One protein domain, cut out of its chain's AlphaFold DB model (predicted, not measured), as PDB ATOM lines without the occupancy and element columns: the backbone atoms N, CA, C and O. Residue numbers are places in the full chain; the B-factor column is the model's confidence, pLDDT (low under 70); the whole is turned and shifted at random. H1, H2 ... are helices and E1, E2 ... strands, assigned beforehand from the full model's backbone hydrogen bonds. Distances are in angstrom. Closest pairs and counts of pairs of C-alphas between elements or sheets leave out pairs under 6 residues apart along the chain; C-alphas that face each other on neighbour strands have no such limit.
ATOM      1  N   GLU A  50      48.903  53.364 109.793       48.75
ATOM      2  CA  GLU A  50      49.907  52.887 108.835       48.75
ATOM      3  C   GLU A  50      51.241  52.533 109.515       48.75
ATOM      4  O   GLU A  50      51.841  51.502 109.214       48.75
ATOM      5  N   ASN A  51      51.673  53.322 110.506       58.91
ATOM      6  CA  ASN A  51      52.852  52.996 111.313       58.91
ATOM      7  C   ASN A  51      52.641  51.749 112.191       58.91
ATOM      8  O   ASN A  51      53.564  50.944 112.314       58.91
ATOM      9  N   VAL A  52      51.445  51.549 112.758       58.09
ATOM     10  CA  VAL A  52      51.098  50.318 113.497       58.09
ATOM     11  C   VAL A  52      51.110  49.105 112.563       58.09
ATOM     12  O   VAL A  52      51.854  48.161 112.823       58.09
ATOM     13  N   MET A  53      50.403  49.170 111.428       55.75
ATOM     14  CA  MET A  53      50.395  48.114 110.400       55.75
ATOM     15  C   MET A  53      51.816  47.735 109.953       55.75
ATOM     16  O   MET A  53      52.162  46.556 109.876       55.75
ATOM     17  N   ARG A  54      52.688  48.729 109.727       61.94
ATOM     18  CA  ARG A  54      54.088  48.503 109.337       61.94
ATOM     19  C   ARG A  54      54.908  47.846 110.453       61.94
ATOM     20  O   ARG A  54      55.724  46.969 110.170       61.94
ATOM     21  N   GLN A  55      54.684  48.209 111.718       62.69
ATOM     22  CA  GLN A  55      55.323  47.540 112.858       62.69
ATOM     23  C   GLN A  55      54.836  46.098 113.043       62.69
ATOM     24  O   GLN A  55      55.639  45.230 113.385       62.69
ATOM     25  N   GLU A  56      53.558  45.811 112.802       61.88
ATOM     26  CA  GLU A  56      53.004  44.455 112.875       61.88
ATOM     27  C   GLU A  56      53.484  43.572 111.720       61.88
ATOM     28  O   GLU A  56      53.919  42.444 111.962       61.88
ATOM     29  N   GLY A  57      53.558  44.113 110.501       69.19
ATOM     30  CA  GLY A  57      54.227  43.467 109.369       69.19
ATOM     31  C   GLY A  57      55.681  43.102 109.691       69.19
ATOM     32  O   GLY A  57      56.081  41.949 109.525       69.19
ATOM     33  N   LEU A  58      56.452  44.038 110.258       74.19
ATOM     34  CA  LEU A  58      57.838  43.803 110.682       74.19
ATOM     35  C   LEU A  58      57.963  42.782 111.829       74.19
ATOM     36  O   LEU A  58      58.913  41.999 111.832       74.19
ATOM     37  N   LYS A  59      57.026  42.744 112.790       78.25
ATOM     38  CA  LYS A  59      56.952  41.676 113.812       78.25
ATOM     39  C   LYS A  59      56.676  40.315 113.157       78.25
ATOM     40  O   LYS A  59      57.333  39.334 113.500       78.25
ATOM     41  N   GLY A  60      55.755  40.270 112.193       79.50
ATOM     42  CA  GLY A  60      55.402  39.073 111.428       79.50
ATOM     43  C   GLY A  60      56.580  38.510 110.631       79.50
ATOM     44  O   GLY A  60      56.900  37.334 110.778       79.50
ATOM     45  N   ILE A  61      57.277  39.355 109.863       81.94
ATOM     46  CA  ILE A  61      58.489  38.964 109.124       81.94
ATOM     47  C   ILE A  61      59.552  38.444 110.102       81.94
ATOM     48  O   ILE A  61      60.046  37.336 109.927       81.94
ATOM     49  N   LYS A  62      59.838  39.164 111.200       83.25
ATOM     50  CA  LYS A  62      60.818  38.733 112.220       83.25
ATOM     51  C   LYS A  62      60.490  37.400 112.904       83.25
ATOM     52  O   LYS A  62      61.413  36.765 113.408       83.25
ATOM     53  N   ARG A  63      59.223  36.964 112.937       84.50
ATOM     54  CA  ARG A  63      58.855  35.611 113.394       84.50
ATOM     55  C   ARG A  63      59.291  34.548 112.381       84.50
ATOM     56  O   ARG A  63      59.824  33.531 112.798       84.50
ATOM     57  N   ILE A  64      59.135  34.817 111.085       84.12
ATOM     58  CA  ILE A  64      59.517  33.904 109.994       84.12
ATOM     59  C   ILE A  64      61.044  33.857 109.808       84.12
ATOM     60  O   ILE A  64      61.603  32.788 109.605       84.12
ATOM     61  N   LEU A  65      61.764  34.976 109.984       86.00
ATOM     62  CA  LEU A  65      63.242  34.980 109.930       86.00
ATOM     63  C   LEU A  65      63.909  34.152 111.051       86.00
ATOM     64  O   LEU A  65      65.106  33.879 110.985       86.00
ATOM     65  N   ARG A  66      63.153  33.787 112.096       86.94
ATOM     66  CA  ARG A  66      63.592  32.910 113.197       86.94
ATOM     67  C   ARG A  66      63.268  31.436 112.960       86.94
ATOM     68  O   ARG A  66      63.665  30.606 113.775       86.94
ATOM     69  N   ASP A  67      62.544  31.123 111.892       88.25
ATOM     70  CA  ASP A  67      62.215  29.753 111.539       88.25
ATOM     71  C   ASP A  67      63.487  28.971 111.150       88.25
ATOM     72  O   ASP A  67      64.488  29.535 110.676       88.25
ATOM     73  N   ARG A  68      63.467  27.662 111.400       86.56
ATOM     74  CA  ARG A  68      64.547  26.735 111.046       86.56
ATOM     75  C   ARG A  68      64.361  26.184 109.635       86.56
ATOM     76  O   ARG A  68      65.365  25.968 108.963       86.56
ATOM     77  N   ASP A  69      63.118  26.036 109.181       89.44
ATOM     78  CA  ASP A  69      62.786  25.500 107.858       89.44
ATOM     79  C   ASP A  69      62.736  26.576 106.762       89.44
ATOM     80  O   ASP A  69      62.754  26.260 105.579       89.44
ATOM     81  N   VAL A  70      62.776  27.859 107.126       91.44
ATOM     82  CA  VAL A  70      63.113  28.938 106.187       91.44
ATOM     83  C   VAL A  70      64.622  29.129 106.179       91.44
ATOM     84  O   VAL A  70      65.216  29.266 107.240       91.44
ATOM     85  N   ASN A  71      65.250  29.220 105.008       92.81
ATOM     86  CA  ASN A  71      66.653  29.627 104.844       92.81
ATOM     87  C   ASN A  71      66.809  30.753 103.825       92.81
ATOM     88  O   ASN A  71      67.607  31.669 104.045       92.81
ATOM     89  N   TYR A  72      66.015  30.703 102.756       93.62
ATOM     90  CA  TYR A  72      66.040  31.660 101.660       93.62
ATOM     91  C   TYR A  72      64.659  32.267 101.445       93.62
ATOM     92  O   TYR A  72      63.625  31.681 101.783       93.62
ATOM     93  N   ILE A  73      64.666  33.493 100.940       91.44
ATOM     94  CA  ILE A  73      63.500  34.361 100.857       91.44
ATOM     95  C   ILE A  73      63.584  35.118  99.540       91.44
ATOM     96  O   ILE A  73      64.630  35.681  99.239       91.44
ATOM     97  N   PHE A  74      62.504  35.168  98.772       87.75
ATOM     98  CA  PHE A  74      62.443  35.963  97.544       87.75
ATOM     99  C   PHE A  74      61.174  36.810  97.512       87.75
ATOM    100  O   PHE A  74      60.166  36.472  98.139       87.75
ATOM    101  N   SER A  75      61.248  37.939  96.810       78.31
ATOM    102  CA  SER A  75      60.107  38.806  96.524       78.31
ATOM    103  C   SER A  75      59.618  38.528  95.109       78.31
ATOM    104  O   SER A  75      60.427  38.517  94.179       78.31
ATOM    105  N   MET A  76      58.303  38.371  94.934       69.75
ATOM    106  CA  MET A  76      57.681  38.214  93.608       69.75
ATOM    107  C   MET A  76      57.922  39.417  92.671       69.75
ATOM    108  O   MET A  76      57.666  39.312  91.477       69.75
ATOM    109  N   ASN A  77      58.394  40.552  93.206       70.81
ATOM    110  CA  ASN A  77      58.552  41.810  92.472       70.81
ATOM    111  C   ASN A  77      59.993  42.068  91.987       70.81
ATOM    112  O   ASN A  77      60.188  42.889  91.099       70.81
ATOM    113  N   GLU A  78      61.002  41.424  92.589       70.12
ATOM    114  CA  GLU A  78      62.426  41.679  92.288       70.12
ATOM    115  C   GLU A  78      63.168  40.460  91.712       70.12
ATOM    116  O   GLU A  78      64.304  40.601  91.270       70.12
ATOM    117  N   ASN A  79      62.563  39.265  91.718       77.19
ATOM    118  CA  ASN A  79      63.136  37.986  91.258       77.19
ATOM    119  C   ASN A  79      64.462  37.535  91.920       77.19
ATOM    120  O   ASN A  79      64.932  36.435  91.636       77.19
ATOM    121  N   PHE A  80      65.048  38.315  92.833       86.12
ATOM    122  CA  PHE A  80      66.258  37.936  93.567       86.12
ATOM    123  C   PHE A  80      65.977  37.061  94.798       86.12
ATOM    124  O   PHE A  80      65.038  37.294  95.565       86.12
ATOM    125  N   ILE A  81      66.875  36.103  95.048       91.69
ATOM    126  CA  ILE A  81      66.966  35.371  96.317       91.69
ATOM    127  C   ILE A  81      67.732  36.188  97.354       91.69
ATOM    128  O   ILE A  81      68.785  36.761  97.080       91.69
ATOM    129  N   HIS A  82      67.265  36.133  98.594       92.56
ATOM    130  CA  HIS A  82      67.945  36.621  99.779       92.56
ATOM    131  C   HIS A  82      68.167  35.481 100.783       92.56
ATOM    132  O   HIS A  82      67.261  34.695 101.058       92.56
ATOM    133  N   ASP A  83      69.345  35.430 101.410       94.00
ATOM    134  CA  ASP A  83      69.529  34.704 102.676       94.00
ATOM    135  C   ASP A  83      68.599  35.291 103.756       94.00
ATOM    136  O   ASP A  83      68.420  36.511 103.818       94.00
ATOM    137  N   LYS A  84      68.052  34.464 104.660       91.81
ATOM    138  CA  LYS A  84      67.134  34.929 105.723       91.81
ATOM    139  C   LYS A  84      67.700  35.994 106.672       91.81
ATOM    140  O   LYS A  84      66.934  36.629 107.392       91.81
ATOM    141  N   THR A  85      69.017  36.208 106.697       91.38
ATOM    142  CA  THR A  85      69.666  37.278 107.477       91.38
ATOM    143  C   THR A  85      69.962  38.546 106.662       91.38
ATOM    144  O   THR A  85      70.547  39.489 107.193       91.38
ATOM    145  N   CYS A  86      69.550  38.610 105.390       91.50
ATOM    146  CA  CYS A  86      69.717  39.783 104.534       91.50
ATOM    147  C   CYS A  86      68.838  40.965 105.006       91.50
ATOM    148  O   CYS A  86      67.614  40.822 105.074       91.50
ATOM    149  N   PRO A  87      69.407  42.161 105.266       87.81
ATOM    150  CA  PRO A  87      68.633  43.327 105.710       87.81
ATOM    151  C   PRO A  87      67.573  43.812 104.710       87.81
ATOM    152  O   PRO A  87      66.590  44.427 105.121       87.81
ATOM    153  N   GLU A  88      67.757  43.537 103.416       86.62
ATOM    154  CA  GLU A  88      66.847  43.961 102.342       86.62
ATOM    155  C   GLU A  88      65.444  43.355 102.485       86.62
ATOM    156  O   GLU A  88      64.460  44.029 102.195       86.62
ATOM    157  N   VAL A  89      65.331  42.140 103.039       86.69
ATOM    158  CA  VAL A  89      64.049  41.439 103.242       86.69
ATOM    159  C   VAL A  89      63.065  42.257 104.095       86.69
ATOM    160  O   VAL A  89      61.853  42.118 103.960       86.69
ATOM    161  N   LEU A  90      63.568  43.153 104.954       85.44
ATOM    162  CA  LEU A  90      62.755  44.023 105.809       85.44
ATOM    163  C   LEU A  90      62.140  45.233 105.074       85.44
ATOM    164  O   LEU A  90      61.423  46.010 105.707       85.44
ATOM    165  N   LYS A  91      62.427  45.422 103.778       84.69
ATOM    166  CA  LYS A  91      61.830  46.480 102.943       84.69
ATOM    167  C   LYS A  91      60.467  46.082 102.369       84.69
ATOM    168  O   LYS A  91      59.602  46.948 102.249       84.69
ATOM    169  N   PHE A  92      60.292  44.801 102.040       82.62
ATOM    170  CA  PHE A  92      59.094  44.254 101.398       82.62
ATOM    171  C   PHE A  92      57.919  44.080 102.363       82.62
ATOM    172  O   PHE A  92      58.080  43.984 103.585       82.62
ATOM    173  N   GLN A  93      56.719  43.975 101.803       80.50
ATOM    174  CA  GLN A  93      55.523  43.573 102.529       80.50
ATOM    175  C   GLN A  93      55.488  42.050 102.692       80.50
ATOM    176  O   GLN A  93      55.888  41.292 101.811       80.50
ATOM    177  N   ARG A  94      54.947  41.566 103.817       80.50
ATOM    178  CA  ARG A  94      54.887  40.121 104.118       80.50
ATOM    179  C   ARG A  94      54.127  39.303 103.055       80.50
ATOM    180  O   ARG A  94      54.407  38.122 102.899       80.50
ATOM    181  N   SER A  95      53.180  39.915 102.347       80.62
ATOM    182  CA  SER A  95      52.396  39.320 101.254       80.62
ATOM    183  C   SER A  95      53.211  39.046  99.980       80.62
ATOM    184  O   SER A  95      52.925  38.085  99.263       80.62
ATOM    185  N   GLU A  96      54.224  39.871  99.707       82.62
ATOM    186  CA  GLU A  96      55.081  39.816  98.509       82.62
ATOM    187  C   GLU A  96      56.165  38.733  98.626       82.62
ATOM    188  O   GLU A  96      56.679  38.242  97.621       82.62
ATOM    189  N   LEU A  97      56.499  38.352  99.863       86.69
ATOM    190  CA  LEU A  97      57.568  37.411 100.179       86.69
ATOM    191  C   LEU A  97      57.139  35.948 100.029       86.69
ATOM    192  O   LEU A  97      56.024  35.549 100.376       86.69
ATOM    193  N   ARG A  98      58.078  35.124  99.570       88.38
ATOM    194  CA  ARG A  98      58.032  33.658  99.602       88.38
ATOM    195  C   ARG A  98      59.253  33.133 100.349       88.38
ATOM    196  O   ARG A  98      60.287  33.796 100.395       88.38
ATOM    197  N   TYR A  99      59.112  31.964 100.966       90.00
ATOM    198  CA  TYR A  99      60.075  31.404 101.914       90.00
ATOM    199  C   TYR A  99      60.351  29.942 101.564       90.00
ATOM    200  O   TYR A  99      59.402  29.193 101.346       90.00
ATOM    201  N   VAL A 100      61.622  29.541 101.521       90.56
ATOM    202  CA  VAL A 100      62.042  28.174 101.167       90.56
ATOM    203  C   VAL A 100      63.238  27.709 102.003       90.56
ATOM    204  O   VAL A 100      64.020  28.521 102.514       90.56
ATOM    205  N   LYS A 101      63.371  26.386 102.149       92.25
ATOM    206  CA  LYS A 101      64.442  25.719 102.909       92.25
ATOM    207  C   LYS A 101      65.710  25.495 102.089       92.25
ATOM    208  O   LYS A 101      66.817  25.620 102.614       92.25
ATOM    209  N   GLU A 102      65.517  25.172 100.818       90.44
ATOM    210  CA  GLU A 102      66.544  24.837  99.834       90.44
ATOM    211  C   GLU A 102      66.833  26.037  98.930       90.44
ATOM    212  O   GLU A 102      66.019  26.955  98.821       90.44
ATOM    213  N   TYR A 103      68.014  26.052  98.314       90.06
ATOM    214  CA  TYR A 103      68.488  27.171  97.507       90.06
ATOM    215  C   TYR A 103      67.944  27.093  96.063       90.06
ATOM    216  O   TYR A 103      68.293  26.149  95.352       90.06
ATOM    217  N   PRO A 104      67.135  28.062  95.580       85.19
ATOM    218  CA  PRO A 104      66.580  28.012  94.223       85.19
ATOM    219  C   PRO A 104      67.640  28.352  93.160       85.19
ATOM    220  O   PRO A 104      67.766  29.487  92.720       85.19
ATOM    221  N   CYS A 105      68.418  27.364  92.716       81.12
ATOM    222  CA  CYS A 105      69.551  27.563  91.797       81.12
ATOM    223  C   CYS A 105      69.229  28.309  90.481       81.12
ATOM    224  O   CYS A 105      70.143  28.869  89.874       81.12
ATOM    225  N   HIS A 106      67.955  28.344  90.075       78.44
ATOM    226  CA  HIS A 106      67.430  29.002  88.876       78.44
ATOM    227  C   HIS A 106      67.131  30.508  89.028       78.44
ATOM    228  O   HIS A 106      66.904  31.173  88.021       78.44
ATOM    229  N   LEU A 107      67.110  31.067  90.247       81.62
ATOM    230  CA  LEU A 107      66.907  32.508  90.462       81.62
ATOM    231  C   LEU A 107      68.244  33.236  90.706       81.62
ATOM    232  O   LEU A 107      69.168  32.668  91.299       81.62
ATOM    233  N   PRO A 108      68.370  34.514  90.301       84.56
ATOM    234  CA  PRO A 108      69.548  35.314  90.602       84.56
ATOM    235  C   PRO A 108      69.657  35.614  92.106       84.56
ATOM    236  O   PRO A 108      68.670  35.817  92.812       84.56
ATOM    237  N   GLN A 109      70.884  35.695  92.613       89.31
ATOM    238  CA  GLN A 109      71.160  35.911  94.033       89.31
ATOM    239  C   GLN A 109      71.389  37.400  94.340       89.31
ATOM    240  O   GLN A 109      72.219  38.055  93.713       89.31
TER     241      GLN A 109
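This is residues 50 to 109 of the 597 residues of an uncharacterized protein of Lachnobacterium bovis DSM 14045 (UniProt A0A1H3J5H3). A small three-stranded antiparallel sheet forms the body, with the short helix H2 grazing it, while the longer helix H1 reaches away from the sheet to one end of the long axis. The closing stretch without a named element, residues 101 to 109, lies at the other end of that axis. The printed part has 60 residues, with two named helices and three named strands in the order H1, E1, E2, H2, E3; the sheet runs E2, E1, E3, and the class is mixed, helices and strands. The whole is compact, with a radius of gyration of the C-alphas of 11.4 A, and spans 36 by 25 by 17 A.

The inner strand E1, residues 72 to 75, and the edge strand E3, residues 97 to 100, are antiparallel neighbours, their directions at 154 degrees. N 74 and O 98, 3.1 A apart, and N 98 and O 74, 2.9 A apart, are within hydrogen-bond range. The other edge strand, E2, residues 81 to 83, forms a hairpin with E1, antiparallel at 139 degrees, with N 82 and O 73 within hydrogen-bond range at 2.8 A. H2, residues 87 to 91, is on the sheet but only grazes it with residues 88 to 89; its closest C-alphas to E2 are those of Val 89 and His 82, 7.1 A apart. E2, H2 and E3 make a split strand-helix-strand unit, two strands running the same way with a helix between them in the chain and E1 between them in the sheet; its crossover is right-handed. H1, residues 50 to 64, is not on the sheet. It is close to H2 but not clearly touching, the closest C-alphas being those of Leu 58 and Leu 90, 6.9 A apart. H1 and E3 are apart, but only just, at 8.5 A. In H1 every O i to N i+4 pair is within hydrogen-bond range; in H2 0 of 1 is, but 2 of 2 O i to N i+3 pairs are.

E1, residues 72 to 75, measures 10.6 A from C-alpha 72 at (66.040, 31.660, 101.660) to C-alpha 75. E2, residues 81 to 83, spans 6.9 A, and E3, residues 97 to 100, spans 10.3 A, ending with C-alpha 100 at (62.042, 28.174, 101.167). H2, residues 87 to 91, is 8.0 A long. H1, residues 50 to 64, begins with C-alpha 50 at (49.907, 52.887, 108.835) and is 21.3 A long.

The two C-alphas farthest apart, those of Val 52 and Cys 105, are 36.5 A apart. The printed part has no cut and no long link: E1 to E2, E2 to H2 and H2 to E3 are tight, and H1 to E1 is short. The mean pLDDT of the printed part is 81.8; residues 50 to 57 and residue 76 are under 70.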